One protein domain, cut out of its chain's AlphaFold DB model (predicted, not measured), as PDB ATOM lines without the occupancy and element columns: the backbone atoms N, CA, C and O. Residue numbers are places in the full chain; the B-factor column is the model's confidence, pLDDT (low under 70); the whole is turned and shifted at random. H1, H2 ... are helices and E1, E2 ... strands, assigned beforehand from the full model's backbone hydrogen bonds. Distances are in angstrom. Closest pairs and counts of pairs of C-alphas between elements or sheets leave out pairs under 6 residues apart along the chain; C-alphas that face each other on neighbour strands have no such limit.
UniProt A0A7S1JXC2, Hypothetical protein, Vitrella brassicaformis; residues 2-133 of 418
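What this domain is: This is residues 2 to 133 of the 418 residues of the protein "Hypothetical protein" of Vitrella brassicaformis (UniProt A0A7S1JXC2). A small sheet of three parallel strands, E1, E2 and E3, forms the core, with the long helix H2 on one face of it and the short helix H1 on the face opposite to H2, near one end of the strands, while the longest helix, H3, is on the sheet too, near E3 and near H2. H4 and the last stretch, residues 120 to 133, lie beyond the sheet's E3 edge, while residues 37 to 42 of the link between E1 and H2 stick out. The printed part has 132 residues, with four named helices and three named strands in the order H1 E1 H2 E2 H3 E3 H4; the sheet runs E1 E2 E3. The class is mixed, helices and strands, with under half of the residues in named elements: helices hold 50 and strands 14. The whole is compact, with a radius of gyration of the C-alphas of 16.0 A, and spans 41 by 41 by 28 A.

Where its parts are: H1, residues 2 to 10, begins at C-alpha 2 at (-9.342, 15.750, -21.691) and is 12.6 A long. E1, residues 28 to 31, measures 10.4 A. H2, residues 44 to 58, is 21.4 A long. E2, residues 64 to 68, measures 13.0 A. H3, residues 76 to 97, is the longest helix at 32.0 A, from C-alpha 76 at (16.946, 9.686, -28.839). E3, residues 107 to 111, measures 13.7 A. H4, residues 116 to 119, measures 4.9 A and ends at C-alpha 119 at (11.138, -1.318, -20.292).

How they stand to each other: In the sheet, E1 and E2 are parallel at 18 degrees, with N 29 and O 64 2.8 A apart, within hydrogen-bond range. E2 and E3 are parallel at 7 degrees, with N 65 and O 107 at 2.8 A. E1, H2, E2 and E2, H3, E3 are strand-helix-strand units, parallel neighbour strands joined through a helix, with right-handed crossovers. H2 is on the sheet over E1 at a height of 6.9 A, along the strands; its closest C-alphas to E1 are those of Ala 55 and Leu 29, 5.7 A. H1 is on the opposite face from H2, over E2 at a height of 9.7 A. H3 is on the sheet too, with E3 and H2 each near it. H3 and H4 only just touch, with 3 pairs of C-alphas within 8 A, the closest those of Ala 84 and Ile 117, 6.3 A. H1 is apart from H2, H3 and H4. In H1, H2 and H3 every O i to N i+4 pair is within hydrogen-bond range; H4 is too short for one.

The domain as a whole: The C-alphas of Ala 38 and Glu 100, the two farthest apart, are 47.4 A apart. The printed part has no cut. The links H1 to E1 and E1 to H2 are long, with 17 and 12 residues. The mean pLDDT of the printed part is 87.8, and residues 34 to 38 and 96 to 104 are under 70.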
ATOM      1  N   VAL A   2      -9.333  15.401 -23.136       93.94
ATOM      2  CA  VAL A   2      -9.342  15.750 -21.691       93.94
ATOM      3  C   VAL A   2      -9.370  17.261 -21.407       93.94
ATOM      4  O   VAL A   2     -10.334  17.728 -20.814       93.94
ATOM      5  N   GLY A   3      -8.413  18.046 -21.921       95.62
ATOM      6  CA  GLY A   3      -8.402  19.504 -21.703       95.62
ATOM      7  C   GLY A   3      -9.653  20.247 -22.203       95.62
ATOM      8  O   GLY A   3     -10.084  21.206 -21.573       95.62
ATOM      9  N   ILE A   4     -10.296  19.776 -23.280       96.50
ATOM     10  CA  ILE A   4     -11.562  20.351 -23.776       96.50
ATOM     11  C   ILE A   4     -12.709  20.019 -22.815       96.50
ATOM     12  O   ILE A   4     -13.525  20.886 -22.532       96.50
ATOM     13  N   ILE A   5     -12.762  18.794 -22.280       97.38
ATOM     14  CA  ILE A   5     -13.769  18.392 -21.282       97.38
ATOM     15  C   ILE A   5     -13.621  19.239 -20.009       97.38
ATOM     16  O   ILE A   5     -14.613  19.778 -19.524       97.38
ATOM     17  N   THR A   6     -12.391  19.423 -19.516       96.50
ATOM     18  CA  THR A   6     -12.092  20.286 -18.361       96.50
ATOM     19  C   THR A   6     -12.500  21.740 -18.613       96.50
ATOM     20  O   THR A   6     -13.167  22.343 -17.775       96.50
ATOM     21  N   PHE A   7     -12.172  22.295 -19.784       97.12
ATOM     22  CA  PHE A   7     -12.569  23.655 -20.161       97.12
ATOM     23  C   PHE A   7     -14.095  23.820 -20.240       97.12
ATOM     24  O   PHE A   7     -14.646  24.735 -19.629       97.12
ATOM     25  N   LEU A   8     -14.789  22.914 -20.943       97.94
ATOM     26  CA  LEU A   8     -16.247  22.945 -21.098       97.94
ATOM     27  C   LEU A   8     -16.972  22.848 -19.747       97.94
ATOM     28  O   LEU A   8     -17.918  23.601 -19.516       97.94
ATOM     29  N   ALA A   9     -16.496  21.992 -18.838       96.94
ATOM     30  CA  ALA A   9     -17.046  21.879 -17.490       96.94
ATOM     31  C   ALA A   9     -16.918  23.195 -16.697       96.94
ATOM     32  O   ALA A   9     -17.877  23.623 -16.056       96.94
ATOM     33  N   HIS A  10     -15.768  23.874 -16.769       96.25
ATOM     34  CA  HIS A  10     -15.538  25.115 -16.018       96.25
ATOM     35  C   HIS A  10     -16.253  26.351 -16.582       96.25
ATOM     36  O   HIS A  10     -16.497  27.285 -15.822       96.25
ATOM     37  N   ILE A  11     -16.668  26.346 -17.855       97.38
ATOM     38  CA  ILE A  11     -17.583  27.370 -18.398       97.38
ATOM     39  C   ILE A  11     -19.073  27.033 -18.184       97.38
ATOM     40  O   ILE A  11     -19.936  27.751 -18.682       97.38
ATOM     41  N   GLY A  12     -19.392  25.942 -17.474       96.75
ATOM     42  CA  GLY A  12     -20.770  25.509 -17.214       96.75
ATOM     43  C   GLY A  12     -21.476  24.860 -18.411       96.75
ATOM     44  O   GLY A  12     -22.704  24.806 -18.441       96.75
ATOM     45  N   SER A  13     -20.724  24.380 -19.406       98.06
ATOM     46  CA  SER A  13     -21.269  23.692 -20.578       98.06
ATOM     47  C   SER A  13     -21.442  22.191 -20.331       98.06
ATOM     48  O   SER A  13     -20.719  21.579 -19.541       98.06
ATOM     49  N   PHE A  14     -22.362  21.565 -21.070       97.69
ATOM     50  CA  PHE A  14     -22.392  20.109 -21.184       97.69
ATOM     51  C   PHE A  14     -21.092  19.596 -21.819       97.69
ATOM     52  O   PHE A  14     -20.536  20.204 -22.736       97.69
ATOM     53  N   VAL A  15     -20.623  18.439 -21.351       97.94
ATOM     54  CA  VAL A  15     -19.388  17.804 -21.831       97.94
ATOM     55  C   VAL A  15     -19.689  16.553 -22.668       97.94
ATOM     56  O   VAL A  15     -20.667  15.857 -22.388       97.94
ATOM     57  N   PRO A  16     -18.860  16.217 -23.675       96.56
ATOM     58  CA  PRO A  16     -19.056  15.039 -24.524       96.56
ATOM     59  C   PRO A  16     -18.633  13.737 -23.812       96.56
ATOM     60  O   PRO A  16     -17.621  13.129 -24.153       96.56
ATOM     61  N   ALA A  17     -19.401  13.311 -22.806       96.19
ATOM     62  CA  ALA A  17     -19.195  12.063 -22.063       96.19
ATOM     63  C   ALA A  17     -20.530  11.488 -21.553       96.19
ATOM     64  O   ALA A  17     -21.461  12.240 -21.280       96.19
ATOM     65  N   LYS A  18     -20.614  10.159 -21.357       96.69
ATOM     66  CA  LYS A  18     -21.781   9.516 -20.703       96.69
ATOM     67  C   LYS A  18     -21.967  10.001 -19.255       96.69
ATOM     68  O   LYS A  18     -23.087  10.167 -18.790       96.69
ATOM     69  N   ARG A  19     -20.851  10.210 -18.552       96.56
ATOM     70  CA  ARG A  19     -20.741  10.791 -17.208       96.56
ATOM     71  C   ARG A  19     -19.347  11.403 -17.084       96.56
ATOM     72  O   ARG A  19     -18.397  10.825 -17.602       96.56
ATOM     73  N   ALA A  20     -19.221  12.525 -16.385       94.81
ATOM     74  CA  ALA A  20     -17.935  13.114 -16.030       94.81
ATOM     75  C   ALA A  20     -18.007  13.692 -14.614       94.81
ATOM     76  O   ALA A  20     -18.989  14.344 -14.262       94.81
ATOM     77  N   VAL A  21     -16.962  13.460 -13.826       93.69
ATOM     78  CA  VAL A  21     -16.682  14.177 -12.579       93.69
ATOM     79  C   VAL A  21     -15.383  14.926 -12.837       93.69
ATOM     80  O   VAL A  21     -14.425  14.320 -13.303       93.69
ATOM     81  N   ILE A  22     -15.385  16.243 -12.640       92.38
ATOM     82  CA  ILE A  22     -14.257  17.119 -12.967       92.38
ATOM     83  C   ILE A  22     -13.971  17.978 -11.736       92.38
ATOM     84  O   ILE A  22     -14.780  18.831 -11.371       92.38
ATOM     85  N   GLY A  23     -12.835  17.727 -11.083       89.06
ATOM     86  CA  GLY A  23     -12.349  18.558  -9.982       89.06
ATOM     87  C   GLY A  23     -11.957  19.967 -10.444       89.06
ATOM     88  O   GLY A  23     -11.795  20.225 -11.635       89.06
ATOM     89  N   TYR A  24     -11.785  20.891  -9.496       88.56
ATOM     90  CA  TYR A  24     -11.372  22.264  -9.801       88.56
ATOM     91  C   TYR A  24      -9.987  22.314 -10.452       88.56
ATOM     92  O   TYR A  24      -8.989  22.027  -9.791       88.56
ATOM     93  N   CYS A  25      -9.930  22.745 -11.714       92.75
ATOM     94  CA  CYS A  25      -8.691  23.022 -12.423       92.75
ATOM     95  C   CYS A  25      -8.412  24.531 -12.463       92.75
ATOM     96  O   CYS A  25      -9.271  25.308 -12.879       92.75
ATOM     97  N   ASP A  26      -7.221  24.958 -12.034       93.94
ATOM     98  CA  ASP A  26      -6.838  26.379 -12.026       93.94
ATOM     99  C   ASP A  26      -6.132  26.829 -13.317       93.94
ATOM    100  O   ASP A  26      -6.199  28.005 -13.682       93.94
ATOM    101  N   LYS A  27      -5.434  25.904 -13.991       95.12
ATOM    102  CA  LYS A  27      -4.687  26.116 -15.241       95.12
ATOM    103  C   LYS A  27      -4.659  24.834 -16.057       95.12
ATOM    104  O   LYS A  27      -4.304  23.777 -15.540       95.12
ATOM    105  N   ILE A  28      -4.933  24.953 -17.353       96.19
ATOM    106  CA  ILE A  28      -4.613  23.914 -18.334       96.19
ATOM    107  C   ILE A  28      -3.296  24.332 -18.991       96.19
ATOM    108  O   ILE A  28      -3.240  25.344 -19.687       96.19
ATOM    109  N   LEU A  29      -2.234  23.580 -18.719       95.81
ATOM    110  CA  LEU A  29      -0.878  23.813 -19.207       95.81
ATOM    111  C   LEU A  29      -0.536  22.745 -20.243       95.81
ATOM    112  O   LEU A  29      -0.855  21.572 -20.057       95.81
ATOM    113  N   THR A  30       0.097  23.138 -21.344       93.75
ATOM    114  CA  THR A  30       0.268  22.252 -22.498       93.75
ATOM    115  C   THR A  30       1.648  22.392 -23.135       93.75
ATOM    116  O   THR A  30       1.996  23.489 -23.565       93.75
ATOM    117  N   ARG A  31       2.372  21.277 -23.304       91.94
ATOM    118  CA  ARG A  31       3.318  21.109 -24.420       91.94
ATOM    119  C   ARG A  31       2.624  20.205 -25.427       91.94
ATOM    120  O   ARG A  31       2.578  18.992 -25.243       91.94
ATOM    121  N   LEU A  32       2.092  20.808 -26.483       85.06
ATOM    122  CA  LEU A  32       1.592  20.112 -27.669       85.06
ATOM    123  C   LEU A  32       2.480  20.508 -28.846       85.06
ATOM    124  O   LEU A  32       3.005  21.622 -28.859       85.06
ATOM    125  N   GLN A  33       2.643  19.622 -29.826       74.44
ATOM    126  CA  GLN A  33       3.436  19.941 -31.010       74.44
ATOM    127  C   GLN A  33       2.822  21.150 -31.736       74.44
ATOM    128  O   GLN A  33       1.668  21.110 -32.170       74.44
ATOM    129  N   SER A  34       3.577  22.246 -31.831       65.19
ATOM    130  CA  SER A  34       3.139  23.447 -32.536       65.19
ATOM    131  C   SER A  34       3.169  23.228 -34.050       65.19
ATOM    132  O   SER A  34       3.917  22.402 -34.573       65.19
ATOM    133  N   LEU A  35       2.358  24.000 -34.777       64.50
ATOM    134  CA  LEU A  35       2.529  24.142 -36.219       64.50
ATOM    135  C   LEU A  35       3.794  24.967 -36.460       64.50
ATOM    136  O   LEU A  35       3.769  26.196 -36.403       64.50
ATOM    137  N   GLU A  36       4.911  24.275 -36.667       64.62
ATOM    138  CA  GLU A  36       6.189  24.910 -36.962       64.62
ATOM    139  C   GLU A  36       6.104  25.703 -38.270       64.62
ATOM    140  O   GLU A  36       5.645  25.215 -39.305       64.62
ATOM    141  N   SER A  37       6.575  26.945 -38.215       60.97
ATOM    142  CA  SER A  37       6.767  27.805 -39.374       60.97
ATOM    143  C   SER A  37       8.225  28.233 -39.404       60.97
ATOM    144  O   SER A  37       8.786  28.583 -38.367       60.97
ATOM    145  N   ALA A  38       8.814  28.290 -40.599       66.69
ATOM    146  CA  ALA A  38      10.164  28.817 -40.808       66.69
ATOM    147  C   ALA A  38      10.318  30.301 -40.397       66.69
ATOM    148  O   ALA A  38      11.426  30.825 -40.394       66.69
ATOM    149  N   SER A  39       9.213  30.981 -40.065       70.50
ATOM    150  CA  SER A  39       9.185  32.343 -39.518       70.50
ATOM    151  C   SER A  39       9.291  32.416 -37.986       70.50
ATOM    152  O   SER A  39       9.302  33.521 -37.454       70.50
ATOM    153  N   VAL A  40       9.315  31.287 -37.267       73.31
ATOM    154  CA  VAL A  40       9.496  31.266 -35.805       73.31
ATOM    155  C   VAL A  40      10.981  31.118 -35.484       73.31
ATOM    156  O   VAL A  40      11.631  30.189 -35.954       73.31
ATOM    157  N   GLU A  41      11.521  32.024 -34.670       75.06
ATOM    158  CA  GLU A  41      12.913  31.949 -34.226       75.06
ATOM    159  C   GLU A  41      13.109  30.838 -33.183       75.06
ATOM    160  O   GLU A  41      12.428  30.796 -32.157       75.06
ATOM    161  N   GLY A  42      14.077  29.954 -33.431       78.75
ATOM    162  CA  GLY A  42      14.448  28.854 -32.538       78.75
ATOM    163  C   GLY A  42      14.442  27.493 -33.231       78.75
ATOM    164  O   GLY A  42      13.955  27.341 -34.348       78.75
ATOM    165  N   SER A  43      15.004  26.480 -32.571       85.69
ATOM    166  CA  SER A  43      14.805  25.086 -32.977       85.69
ATOM    167  C   SER A  43      13.506  24.549 -32.379       85.69
ATOM    168  O   SER A  43      13.123  24.955 -31.281       85.69
ATOM    169  N   SER A  44      12.881  23.583 -33.056       84.25
ATOM    170  CA  SER A  44      11.702  22.838 -32.588       84.25
ATOM    171  C   SER A  44      11.852  22.422 -31.117       84.25
ATOM    172  O   SER A  44      11.107  22.865 -30.246       84.25
ATOM    173  N   PHE A  45      12.940  21.704 -30.821       88.69
ATOM    174  CA  PHE A  45      13.276  21.245 -29.474       88.69
ATOM    175  C   PHE A  45      13.534  22.393 -28.479       88.69
ATOM    176  O   PHE A  45      13.200  22.274 -27.303       88.69
ATOM    177  N   GLY A  46      14.098  23.521 -28.923       89.38
ATOM    178  CA  GLY A  46      14.272  24.704 -28.075       89.38
ATOM    179  C   GLY A  46      12.931  25.302 -27.645       89.38
ATOM    180  O   GLY A  46      12.716  25.541 -26.458       89.38
ATOM    181  N   ILE A  47      12.002  25.461 -28.594       88.44
ATOM    182  CA  ILE A  47      10.631  25.932 -28.343       88.44
ATOM    183  C   ILE A  47       9.909  24.976 -27.382       88.44
ATOM    184  O   ILE A  47       9.257  25.418 -26.436       88.44
ATOM    185  N   ASP A  48      10.077  23.667 -27.574       89.94
ATOM    186  CA  ASP A  48       9.501  22.630 -26.718       89.94
ATOM    187  C   ASP A  48      10.010  22.678 -25.277       89.94
ATOM    188  O   ASP A  48       9.225  22.576 -24.332       89.94
ATOM    189  N   VAL A  49      11.323  22.853 -25.103       92.44
ATOM    190  CA  VAL A  49      11.954  23.019 -23.788       92.44
ATOM    191  C   VAL A  49      11.466  24.306 -23.123       92.44
ATOM    192  O   VAL A  49      11.187  24.290 -21.926       92.44
ATOM    193  N   THR A  50      11.278  25.399 -23.871       91.88
ATOM    194  CA  THR A  50      10.693  26.640 -23.339       91.88
ATOM    195  C   THR A  50       9.237  26.451 -22.902       91.88
ATOM    196  O   THR A  50       8.888  26.880 -21.802       91.88
ATOM    197  N   GLN A  51       8.397  25.773 -23.695       92.00
ATOM    198  CA  GLN A  51       7.009  25.467 -23.315       92.00
ATOM    199  C   GLN A  51       6.940  24.586 -22.064       92.00
ATOM    200  O   GLN A  51       6.188  24.885 -21.135       92.00
ATOM    201  N   LEU A  52       7.742  23.516 -22.014       94.44
ATOM    202  CA  LEU A  52       7.783  22.625 -20.860       94.44
ATOM    203  C   LEU A  52       8.316  23.344 -19.616       94.44
ATOM    204  O   LEU A  52       7.735  23.211 -18.544       94.44
ATOM    205  N   SER A  53       9.376  24.144 -19.755       94.94
ATOM    206  CA  SER A  53       9.911  24.963 -18.666       94.94
ATOM    207  C   SER A  53       8.849  25.925 -18.130       94.94
ATOM    208  O   SER A  53       8.619  25.961 -16.922       94.94
ATOM    209  N   PHE A  54       8.131  26.636 -19.007       94.62
ATOM    210  CA  PHE A  54       7.015  27.491 -18.601       94.62
ATOM    211  C   PHE A  54       5.951  26.697 -17.831       94.62
ATOM    212  O   PHE A  54       5.538  27.122 -16.753       94.62
ATOM    213  N   ALA A  55       5.548  25.530 -18.336       94.44
ATOM    214  CA  ALA A  55       4.550  24.689 -17.688       94.44
ATOM    215  C   ALA A  55       4.998  24.192 -16.299       94.44
ATOM    216  O   ALA A  55       4.219  24.273 -15.354       94.44
ATOM    217  N   LEU A  56       6.250  23.744 -16.149       93.62
ATOM    218  CA  LEU A  56       6.799  23.270 -14.871       93.62
ATOM    219  C   LEU A  56       6.963  24.392 -13.831       93.62
ATOM    220  O   LEU A  56       6.772  24.149 -12.645       93.62
ATOM    221  N   HIS A  57       7.266  25.625 -14.250       93.94
ATOM    222  CA  HIS A  57       7.363  26.767 -13.326       93.94
ATOM    223  C   HIS A  57       5.997  27.313 -12.874       93.94
ATOM    224  O   HIS A  57       5.926  27.984 -11.846       93.94
ATOM    225  N   HIS A  58       4.920  27.060 -13.631       93.38
ATOM    226  CA  HIS A  58       3.588  27.628 -13.370       93.38
ATOM    227  C   HIS A  58       2.527  26.598 -12.954       93.38
ATOM    228  O   HIS A  58       1.393  26.991 -12.662       93.38
ATOM    229  N   CYS A  59       2.851  25.301 -12.932       92.19
ATOM    230  CA  CYS A  59       1.922  24.272 -12.478       92.19
ATOM    231  C   CYS A  59       1.696  24.348 -10.964       92.19
ATOM    232  O   CYS A  59       2.631  24.479 -10.176       92.19
ATOM    233  N   THR A  60       0.437  24.220 -10.557       90.38
ATOM    234  CA  THR A  60       0.021  24.110  -9.157       90.38
ATOM    235  C   THR A  60      -0.538  22.712  -8.889       90.38
ATOM    236  O   THR A  60      -0.782  21.931  -9.810       90.38
ATOM    237  N   ASN A  61      -0.840  22.404  -7.629       88.62
ATOM    238  CA  ASN A  61      -1.543  21.175  -7.242       88.62
ATOM    239  C   ASN A  61      -3.004  21.082  -7.746       88.62
ATOM    240  O   ASN A  61      -3.703  20.124  -7.424       88.62
ATOM    241  N   ARG A  62      -3.485  22.071  -8.513       90.12
ATOM    242  CA  ARG A  62      -4.795  22.075  -9.186       90.12
ATOM    243  C   ARG A  62      -4.680  22.173 -10.708       90.12
ATOM    244  O   ARG A  62      -5.697  22.233 -11.397       90.12
ATOM    245  N   SER A  63      -3.469  22.191 -11.257       92.94
ATOM    246  CA  SER A  63      -3.288  22.321 -12.698       92.94
ATOM    247  C   SER A  63      -3.506  20.989 -13.422       92.94
ATOM    248  O   SER A  63      -3.319  19.907 -12.861       92.94
ATOM    249  N   LEU A  64      -3.892  21.082 -14.695       95.25
ATOM    250  CA  LEU A  64      -3.893  19.983 -15.654       95.25
ATOM    251  C   LEU A  64      -2.733  20.199 -16.629       95.25
ATOM    252  O   LEU A  64      -2.777  21.122 -17.440       95.25
ATOM    253  N   LEU A  65      -1.714  19.349 -16.560       95.88
ATOM    254  CA  LEU A  65      -0.565  19.353 -17.458       95.88
ATOM    255  C   LEU A  65      -0.749  18.306 -18.563       95.88
ATOM    256  O   LEU A  65      -0.860  17.111 -18.288       95.88
ATOM    257  N   LEU A  66      -0.760  18.753 -19.818       96.06
ATOM    258  CA  LEU A  66      -0.814  17.902 -21.006       96.06
ATOM    259  C   LEU A  66       0.544  17.939 -21.717       96.06
ATOM    260  O   LEU A  66       0.969  18.994 -22.189       96.06
ATOM    261  N   LEU A  67       1.215  16.791 -21.794       95.31
ATOM    262  CA  LEU A  67       2.487  16.619 -22.494       95.31
ATOM    263  C   LEU A  67       2.277  15.665 -23.666       95.31
ATOM    264  O   LEU A  67       2.024  14.484 -23.453       95.31
ATOM    265  N   ASP A  68       2.403  16.150 -24.894       93.75
ATOM    266  CA  ASP A  68       2.319  15.295 -26.074       93.75
ATOM    267  C   ASP A  68       3.674  15.164 -26.741       93.75
ATOM    268  O   ASP A  68       4.139  16.134 -27.318       93.75
ATOM    269  N   GLU A  69       4.302  13.988 -26.663       91.44
ATOM    270  CA  GLU A  69       5.470  13.588 -27.461       91.44
ATOM    271  C   GLU A  69       6.732  14.451 -27.265       91.44
ATOM    272  O   GLU A  69       7.450  14.796 -28.213       91.44
ATOM    273  N   PHE A  70       6.994  14.851 -26.017       92.88
ATOM    274  CA  PHE A  70       8.183  15.621 -25.642       92.88
ATOM    275  C   PHE A  70       9.476  14.794 -25.787       92.88
ATOM    276  O   PHE A  70       9.476  13.581 -25.587       92.88
ATOM    277  N   GLY A  71      10.580  15.456 -26.151       88.44
ATOM    278  CA  GLY A  71      11.873  14.824 -26.457       88.44
ATOM    279  C   GLY A  71      12.104  14.533 -27.948       88.44
ATOM    280  O   GLY A  71      13.239  14.279 -28.351       88.44
ATOM    281  N   LYS A  72      11.076  14.656 -28.800       86.56
ATOM    282  CA  LYS A  72      11.271  14.731 -30.260       86.56
ATOM    283  C   LYS A  72      12.132  15.952 -30.621       86.56
ATOM    284  O   LYS A  72      12.054  16.984 -29.966       86.56
ATOM    285  N   GLY A  73      12.951  15.830 -31.669       84.69
ATOM    286  CA  GLY A  73      13.826  16.912 -32.146       84.69
ATOM    287  C   GLY A  73      15.225  16.971 -31.511       84.69
ATOM    288  O   GLY A  73      16.002  17.850 -31.871       84.69
ATOM    289  N   THR A  74      15.576  16.035 -30.623       91.50
ATOM    290  CA  THR A  74      16.948  15.847 -30.110       91.50
ATOM    291  C   THR A  74      17.423  14.392 -30.287       91.50
ATOM    292  O   THR A  74      16.717  13.561 -30.864       91.50
ATOM    293  N   SER A  75      18.638  14.076 -29.828       93.00
ATOM    294  CA  SER A  75      19.161  12.708 -29.723       93.00
ATOM    295  C   SER A  75      18.175  11.812 -28.972       93.00
ATOM    296  O   SER A  75      17.669  12.196 -27.922       93.00
ATOM    297  N   SER A  76      17.920  10.595 -29.463       90.62
ATOM    298  CA  SER A  76      16.946   9.686 -28.839       90.62
ATOM    299  C   SER A  76      17.274   9.376 -27.376       90.62
ATOM    300  O   SER A  76      16.362   9.264 -26.565       90.62
ATOM    301  N   ILE A  77      18.562   9.283 -27.024       94.12
ATOM    302  CA  ILE A  77      19.005   9.047 -25.641       94.12
ATOM    303  C   ILE A  77      18.678  10.261 -24.763       94.12
ATOM    304  O   ILE A  77      18.123  10.092 -23.679       94.12
ATOM    305  N   ASP A  78      18.946  11.474 -25.252       94.88
ATOM    306  CA  ASP A  78      18.675  12.714 -24.517       94.88
ATOM    307  C   ASP A  78      17.164  12.953 -24.370       94.88
ATOM    308  O   ASP A  78      16.705  13.362 -23.306       94.88
ATOM    309  N   GLY A  79      16.375  12.637 -25.404       94.75
ATOM    310  CA  GLY A  79      14.911  12.712 -25.379       94.75
ATOM    311  C   GLY A  79      14.287  11.756 -24.358       94.75
ATOM    312  O   GLY A  79      13.452  12.181 -23.558       94.75
ATOM    313  N   ILE A  80      14.743  10.495 -24.326       95.81
ATOM    314  CA  ILE A  80      14.341   9.499 -23.316       95.81
ATOM    315  C   ILE A  80      14.730   9.975 -21.911       95.81
ATOM    316  O   ILE A  80      13.887   9.992 -21.016       95.81
ATOM    317  N   ALA A  81      15.991  10.375 -21.715       96.38
ATOM    318  CA  ALA A  81      16.516  10.768 -20.409       96.38
ATOM    319  C   ALA A  81      15.814  12.015 -19.852       96.38
ATOM    320  O   ALA A  81      15.446  12.042 -18.675       96.38
ATOM    321  N   LEU A  82      15.581  13.028 -20.693       95.88
ATOM    322  CA  LEU A  82      14.924  14.265 -20.281       95.88
ATOM    323  C   LEU A  82      13.436  14.040 -19.980       95.88
ATOM    324  O   LEU A  82      12.956  14.528 -18.958       95.88
ATOM    325  N   LEU A  83      12.715  13.260 -20.799       95.88
ATOM    326  CA  LEU A  83      11.319  12.925 -20.503       95.88
ATOM    327  C   LEU A  83      11.199  12.085 -19.223       95.88
ATOM    328  O   LEU A  83      10.356  12.389 -18.381       95.88
ATOM    329  N   ALA A  84      12.054  11.075 -19.036       96.25
ATOM    330  CA  ALA A  84      12.070  10.273 -17.813       96.25
ATOM    331  C   ALA A  84      12.365  11.135 -16.571       96.25
ATOM    332  O   ALA A  84      11.657  11.026 -15.573       96.25
ATOM    333  N   GLY A  85      13.345  12.045 -16.644       96.06
ATOM    334  CA  GLY A  85      13.656  12.979 -15.557       96.06
ATOM    335  C   GLY A  85      12.487  13.906 -15.204       96.06
ATOM    336  O   GLY A  85      12.172  14.082 -14.027       96.06
ATOM    337  N   VAL A  86      11.794  14.443 -16.214       95.44
ATOM    338  CA  VAL A  86      10.602  15.294 -16.040       95.44
ATOM    339  C   VAL A  86       9.447  14.515 -15.409       95.44
ATOM    340  O   VAL A  86       8.842  14.992 -14.451       95.44
ATOM    341  N   LEU A  87       9.157  13.305 -15.896       94.75
ATOM    342  CA  LEU A  87       8.103  12.455 -15.337       94.75
ATOM    343  C   LEU A  87       8.418  12.044 -13.893       94.75
ATOM    344  O   LEU A  87       7.536  12.132 -13.040       94.75
ATOM    345  N   SER A  88       9.664  11.679 -13.585       93.31
ATOM    346  CA  SER A  88      10.099  11.361 -12.218       93.31
ATOM    347  C   SER A  88      10.021  12.571 -11.279       93.31
ATOM    348  O   SER A  88       9.594  12.427 -10.133       93.31
ATOM    349  N   HIS A  89      10.342  13.779 -11.757       92.00
ATOM    350  CA  HIS A  89      10.154  15.012 -10.989       92.00
ATOM    351  C   HIS A  89       8.670  15.277 -10.686       92.00
ATOM    352  O   HIS A  89       8.313  15.498  -9.527       92.00
ATOM    353  N   LEU A  90       7.792  15.156 -11.686       91.00
ATOM    354  CA  LEU A  90       6.340  15.286 -11.512       91.00
ATOM    355  C   LEU A  90       5.774  14.221 -10.554       91.00
ATOM    356  O   LEU A  90       4.950  14.545  -9.701       91.00
ATOM    357  N   CYS A  91       6.265  12.979 -10.622       87.88
ATOM    358  CA  CYS A  91       5.903  11.923  -9.673       87.88
ATOM    359  C   CYS A  91       6.362  12.245  -8.243       87.88
ATOM    360  O   CYS A  91       5.616  11.991  -7.299       87.88
ATOM    361  N   SER A  92       7.550  12.839  -8.065       85.56
ATOM    362  CA  SER A  92       8.016  13.244  -6.733       85.56
ATOM    363  C   SER A  92       7.129  14.338  -6.122       85.56
ATOM    364  O   SER A  92       6.758  14.225  -4.955       85.56
ATOM    365  N   ILE A  93       6.686  15.317  -6.925       82.38
ATOM    366  CA  ILE A  93       5.732  16.359  -6.506       82.38
ATOM    367  C   ILE A  93       4.370  15.749  -6.145       82.38
ATOM    368  O   ILE A  93       3.786  16.121  -5.135       82.38
ATOM    369  N   ALA A  94       3.861  14.797  -6.933       76.94
ATOM    370  CA  ALA A  94       2.611  14.110  -6.603       76.94
ATOM    371  C   ALA A  94       2.717  13.349  -5.266       76.94
ATOM    372  O   ALA A  94       1.846  13.476  -4.407       76.94
ATOM    373  N   SER A  95       3.826  12.630  -5.049       72.62
ATOM    374  CA  SER A  95       4.027  11.804  -3.851       72.62
ATOM    375  C   SER A  95       4.112  12.587  -2.535       72.62
ATOM    376  O   SER A  95       3.746  12.049  -1.492       72.62
ATOM    377  N   THR A  96       4.563  13.848  -2.559       67.56
ATOM    378  CA  THR A  96       4.597  14.699  -1.357       67.56
ATOM    379  C   THR A  96       3.241  15.336  -1.045       67.56
ATOM    380  O   THR A  96       2.969  15.638   0.113       67.56
ATOM    381  N   LEU A  97       2.374  15.515  -2.048       58.94
ATOM    382  CA  LEU A  97       1.044  16.116  -1.881       58.94
ATOM    383  C   LEU A  97       0.006  15.123  -1.330       58.94
ATOM    384  O   LEU A  97      -0.851  15.521  -0.536       58.94
ATOM    385  N   ASP A  98       0.120  13.837  -1.685       54.03
ATOM    386  CA  ASP A  98      -0.763  12.759  -1.202       54.03
ATOM    387  C   ASP A  98      -0.736  12.586   0.333       54.03
ATOM    388  O   ASP A  98      -1.690  12.059   0.907       54.03
ATOM    389  N   GLN A  99       0.324  13.039   1.018       54.16
ATOM    390  CA  GLN A  99       0.440  12.934   2.479       54.16
ATOM    391  C   GLN A  99      -0.340  13.996   3.270       54.16
ATOM    392  O   GLN A  99      -0.653  13.736   4.431       54.16
ATOM    393  N   GLU A 100      -0.675  15.156   2.685       49.62
ATOM    394  CA  GLU A 100      -1.338  16.247   3.425       49.62
ATOM    395  C   GLU A 100      -2.743  16.617   2.918       49.62
ATOM    396  O   GLU A 100      -3.607  16.933   3.736       49.62
ATOM    397  N   LEU A 101      -3.023  16.578   1.605       49.84
ATOM    398  CA  LEU A 101      -4.341  16.964   1.067       49.84
ATOM    399  C   LEU A 101      -4.811  16.072  -0.096       49.84
ATOM    400  O   LEU A 101      -4.694  16.425  -1.270       49.84
ATOM    401  N   SER A 102      -5.507  14.984   0.252       50.12
ATOM    402  CA  SER A 102      -6.128  13.988  -0.651       50.12
ATOM    403  C   SER A 102      -7.136  14.527  -1.697       50.12
ATOM    404  O   SER A 102      -7.734  13.736  -2.423       50.12
ATOM    405  N   ALA A 103      -7.385  15.838  -1.772       52.19
ATOM    406  CA  ALA A 103      -8.403  16.452  -2.636       52.19
ATOM    407  C   ALA A 103      -7.835  17.303  -3.793       52.19
ATOM    408  O   ALA A 103      -8.596  17.754  -4.648       52.19
ATOM    409  N   THR A 104      -6.525  17.576  -3.818       59.38
ATOM    410  CA  THR A 104      -5.904  18.472  -4.815       59.38
ATOM    411  C   THR A 104      -4.499  18.003  -5.181       59.38
ATOM    412  O   THR A 104      -3.524  18.428  -4.561       59.38
ATOM    413  N   SER A 105      -4.421  17.137  -6.193       78.25
ATOM    414  CA  SER A 105      -3.170  16.683  -6.806       78.25
ATOM    415  C   SER A 105      -3.056  17.167  -8.258       78.25
ATOM    416  O   SER A 105      -4.058  17.253  -8.980       78.25
ATOM    417  N   LEU A 106      -1.823  17.482  -8.671       87.75
ATOM    418  CA  LEU A 106      -1.452  17.903 -10.025       87.75
ATOM    419  C   LEU A 106      -1.795  16.790 -11.025       87.75
ATOM    420  O   LEU A 106      -1.237  15.695 -10.973       87.75
ATOM    421  N   LYS A 107      -2.696  17.073 -11.968       91.50
ATOM    422  CA  LYS A 107      -3.142  16.096 -12.967       91.50
ATOM    423  C   LYS A 107      -2.221  16.160 -14.181       91.50
ATOM    424  O   LYS A 107      -2.158  17.190 -14.845       91.50
ATOM    425  N   VAL A 108      -1.525  15.067 -14.494       93.94
ATOM    426  CA  VAL A 108      -0.621  14.974 -15.654       93.94
ATOM    427  C   VAL A 108      -1.131  13.916 -16.628       93.94
ATOM    428  O   VAL A 108      -1.365  12.774 -16.239       93.94
ATOM    429  N   LEU A 109      -1.259  14.278 -17.904       95.31
ATOM    430  CA  LEU A 109      -1.440  13.335 -19.006       95.31
ATOM    431  C   LEU A 109      -0.262  13.478 -19.967       95.31
ATOM    432  O   LEU A 109      -0.078  14.543 -20.557       95.31
ATOM    433  N   ALA A 110       0.510  12.406 -20.131       95.06
ATOM    434  CA  ALA A 110       1.657  12.359 -21.029       95.06
ATOM    435  C   ALA A 110       1.482  11.275 -22.104       95.06
ATOM    436  O   ALA A 110       1.148  10.135 -21.782       95.06
ATOM    437  N   THR A 111       1.747  11.612 -23.365       94.75
ATOM    438  CA  THR A 111       1.886  10.666 -24.484       94.75
ATOM    439  C   THR A 111       3.336  10.636 -24.958       94.75
ATOM    440  O   THR A 111       4.017  11.662 -24.998       94.75
ATOM    441  N   SER A 112       3.840   9.446 -25.290       93.31
ATOM    442  CA  SER A 112       5.212   9.263 -25.768       93.31
ATOM    443  C   SER A 112       5.364   7.979 -26.580       93.31
ATOM    444  O   SER A 112       4.766   6.958 -26.248       93.31
ATOM    445  N   HIS A 113       6.228   8.021 -27.591       91.62
ATOM    446  CA  HIS A 113       6.742   6.853 -28.309       91.62
ATOM    447  C   HIS A 113       7.915   6.137 -27.599       91.62
ATOM    448  O   HIS A 113       8.346   5.082 -28.066       91.62
ATOM    449  N   TYR A 114       8.436   6.671 -26.483       92.44
ATOM    450  CA  TYR A 114       9.579   6.105 -25.751       92.44
ATOM    451  C   TYR A 114       9.177   4.961 -24.812       92.44
ATOM    452  O   TYR A 114       9.128   5.098 -23.587       92.44
ATOM    453  N   HIS A 115       8.924   3.789 -25.394       90.56
ATOM    454  CA  HIS A 115       8.628   2.560 -24.649       90.56
ATOM    455  C   HIS A 115       9.801   2.124 -23.744       90.56
ATOM    456  O   HIS A 115       9.606   1.409 -22.761       90.56
ATOM    457  N   GLU A 116      11.016   2.582 -24.049       90.81
ATOM    458  CA  GLU A 116      12.243   2.387 -23.277       90.81
ATOM    459  C   GLU A 116      12.112   2.875 -21.829       90.81
ATOM    460  O   GLU A 116      12.656   2.232 -20.937       90.81
ATOM    461  N   ILE A 117      11.349   3.949 -21.576       92.38
ATOM    462  CA  ILE A 117      11.124   4.494 -20.223       92.38
ATOM    463  C   ILE A 117      10.483   3.442 -19.307       92.38
ATOM    464  O   ILE A 117      10.857   3.319 -18.139       92.38
ATOM    465  N   LEU A 118       9.555   2.653 -19.854       91.31
ATOM    466  CA  LEU A 118       8.852   1.586 -19.143       91.31
ATOM    467  C   LEU A 118       9.714   0.320 -19.071       91.31
ATOM    468  O   LEU A 118       9.935  -0.208 -17.986       91.31
ATOM    469  N   LYS A 119      10.290  -0.111 -20.203       89.12
ATOM    470  CA  LYS A 119      11.138  -1.318 -20.292       89.12
ATOM    471  C   LYS A 119      12.381  -1.270 -19.409       89.12
ATOM    472  O   LYS A 119      12.773  -2.279 -18.832       89.12
ATOM    473  N   GLN A 120      13.016  -0.104 -19.325       90.38
ATOM    474  CA  GLN A 120      14.185   0.131 -18.472       90.38
ATOM    475  C   GLN A 120      13.789   0.578 -17.055       90.38
ATOM    476  O   GLN A 120      14.664   0.835 -16.234       90.38
ATOM    477  N   LYS A 121      12.480   0.649 -16.759       91.25
ATOM    478  CA  LYS A 121      11.906   0.961 -15.441       91.25
ATOM    479  C   LYS A 121      12.400   2.295 -14.867       91.25
ATOM    480  O   LYS A 121      12.599   2.440 -13.663       91.25
ATOM    481  N   LEU A 122      12.567   3.297 -15.737       92.56
ATOM    482  CA  LEU A 122      13.152   4.603 -15.394       92.56
ATOM    483  C   LEU A 122      12.264   5.449 -14.457       92.56
ATOM    484  O   LEU A 122      12.725   6.458 -13.927       92.56
ATOM    485  N   LEU A 123      11.010   5.032 -14.251       91.12
ATOM    486  CA  LEU A 123      10.043   5.633 -13.321       91.12
ATOM    487  C   LEU A 123       9.896   4.836 -12.004       91.12
ATOM    488  O   LEU A 123       9.007   5.132 -11.208       91.12
ATOM    489  N   GLY A 124      10.752   3.833 -11.776       86.12
ATOM    490  CA  GLY A 124      10.760   2.983 -10.582       86.12
ATOM    491  C   GLY A 124      10.102   1.611 -10.766       86.12
ATOM    492  O   GLY A 124       9.352   1.367 -11.711       86.12
ATOM    493  N   GLU A 125      10.397   0.701  -9.836       86.56
ATOM    494  CA  GLU A 125       9.772  -0.619  -9.726       86.56
ATOM    495  C   GLU A 125       9.494  -0.945  -8.241       86.56
ATOM    496  O   GLU A 125      10.443  -0.990  -7.454       86.56
ATOM    497  N   PRO A 126       8.229  -1.184  -7.835       84.75
ATOM    498  CA  PRO A 126       7.008  -1.018  -8.628       84.75
ATOM    499  C   PRO A 126       6.767   0.449  -9.026       84.75
ATOM    500  O   PRO A 126       7.289   1.370  -8.400       84.75
ATOM    501  N   LEU A 127       5.953   0.665 -10.063       87.12
ATOM    502  CA  LEU A 127       5.491   2.008 -10.424       87.12
ATOM    503  C   LEU A 127       4.653   2.615  -9.274       87.12
ATOM    504  O   LEU A 127       3.949   1.866  -8.588       87.12
ATOM    505  N   PRO A 128       4.672   3.949  -9.073       86.12
ATOM    506  CA  PRO A 128       3.868   4.601  -8.042       86.12
ATOM    507  C   PRO A 128       2.371   4.280  -8.161       86.12
ATOM    508  O   PRO A 128       1.822   4.227  -9.261       86.12
ATOM    509  N   SER A 129       1.683   4.119  -7.030       85.94
ATOM    510  CA  SER A 129       0.273   3.692  -6.975       85.94
ATOM    511  C   SER A 129      -0.722   4.677  -7.603       85.94
ATOM    512  O   SER A 129      -1.831   4.264  -7.952       85.94
ATOM    513  N   PHE A 130      -0.336   5.941  -7.795       85.44
ATOM    514  CA  PHE A 130      -1.085   6.959  -8.543       85.44
ATOM    515  C   PHE A 130      -0.779   6.959 -10.053       85.44
ATOM    516  O   PHE A 130      -1.583   7.447 -10.846       85.44
ATOM    517  N   LEU A 131       0.354   6.390 -10.486       90.75
ATOM    518  CA  LEU A 131       0.722   6.331 -11.899       90.75
ATOM    519  C   LEU A 131      -0.135   5.278 -12.618       90.75
ATOM    520  O   LEU A 131      -0.306   4.148 -12.153       90.75
ATOM    521  N   ARG A 132      -0.673   5.626 -13.787       92.25
ATOM    522  CA  ARG A 132      -1.368   4.695 -14.683       92.25
ATOM    523  C   ARG A 132      -0.770   4.816 -16.074       92.25
ATOM    524  O   ARG A 132      -0.554   5.923 -16.556       92.25
ATOM    525  N   VAL A 133      -0.521   3.678 -16.711       94.12
ATOM    526  CA  VAL A 133       0.085   3.608 -18.043       94.12
ATOM    527  C   VAL A 133      -0.868   2.859 -18.964       94.12
ATOM    528  O   VAL A 133      -1.332   1.768 -18.631       94.12
TER     529      VAL A 133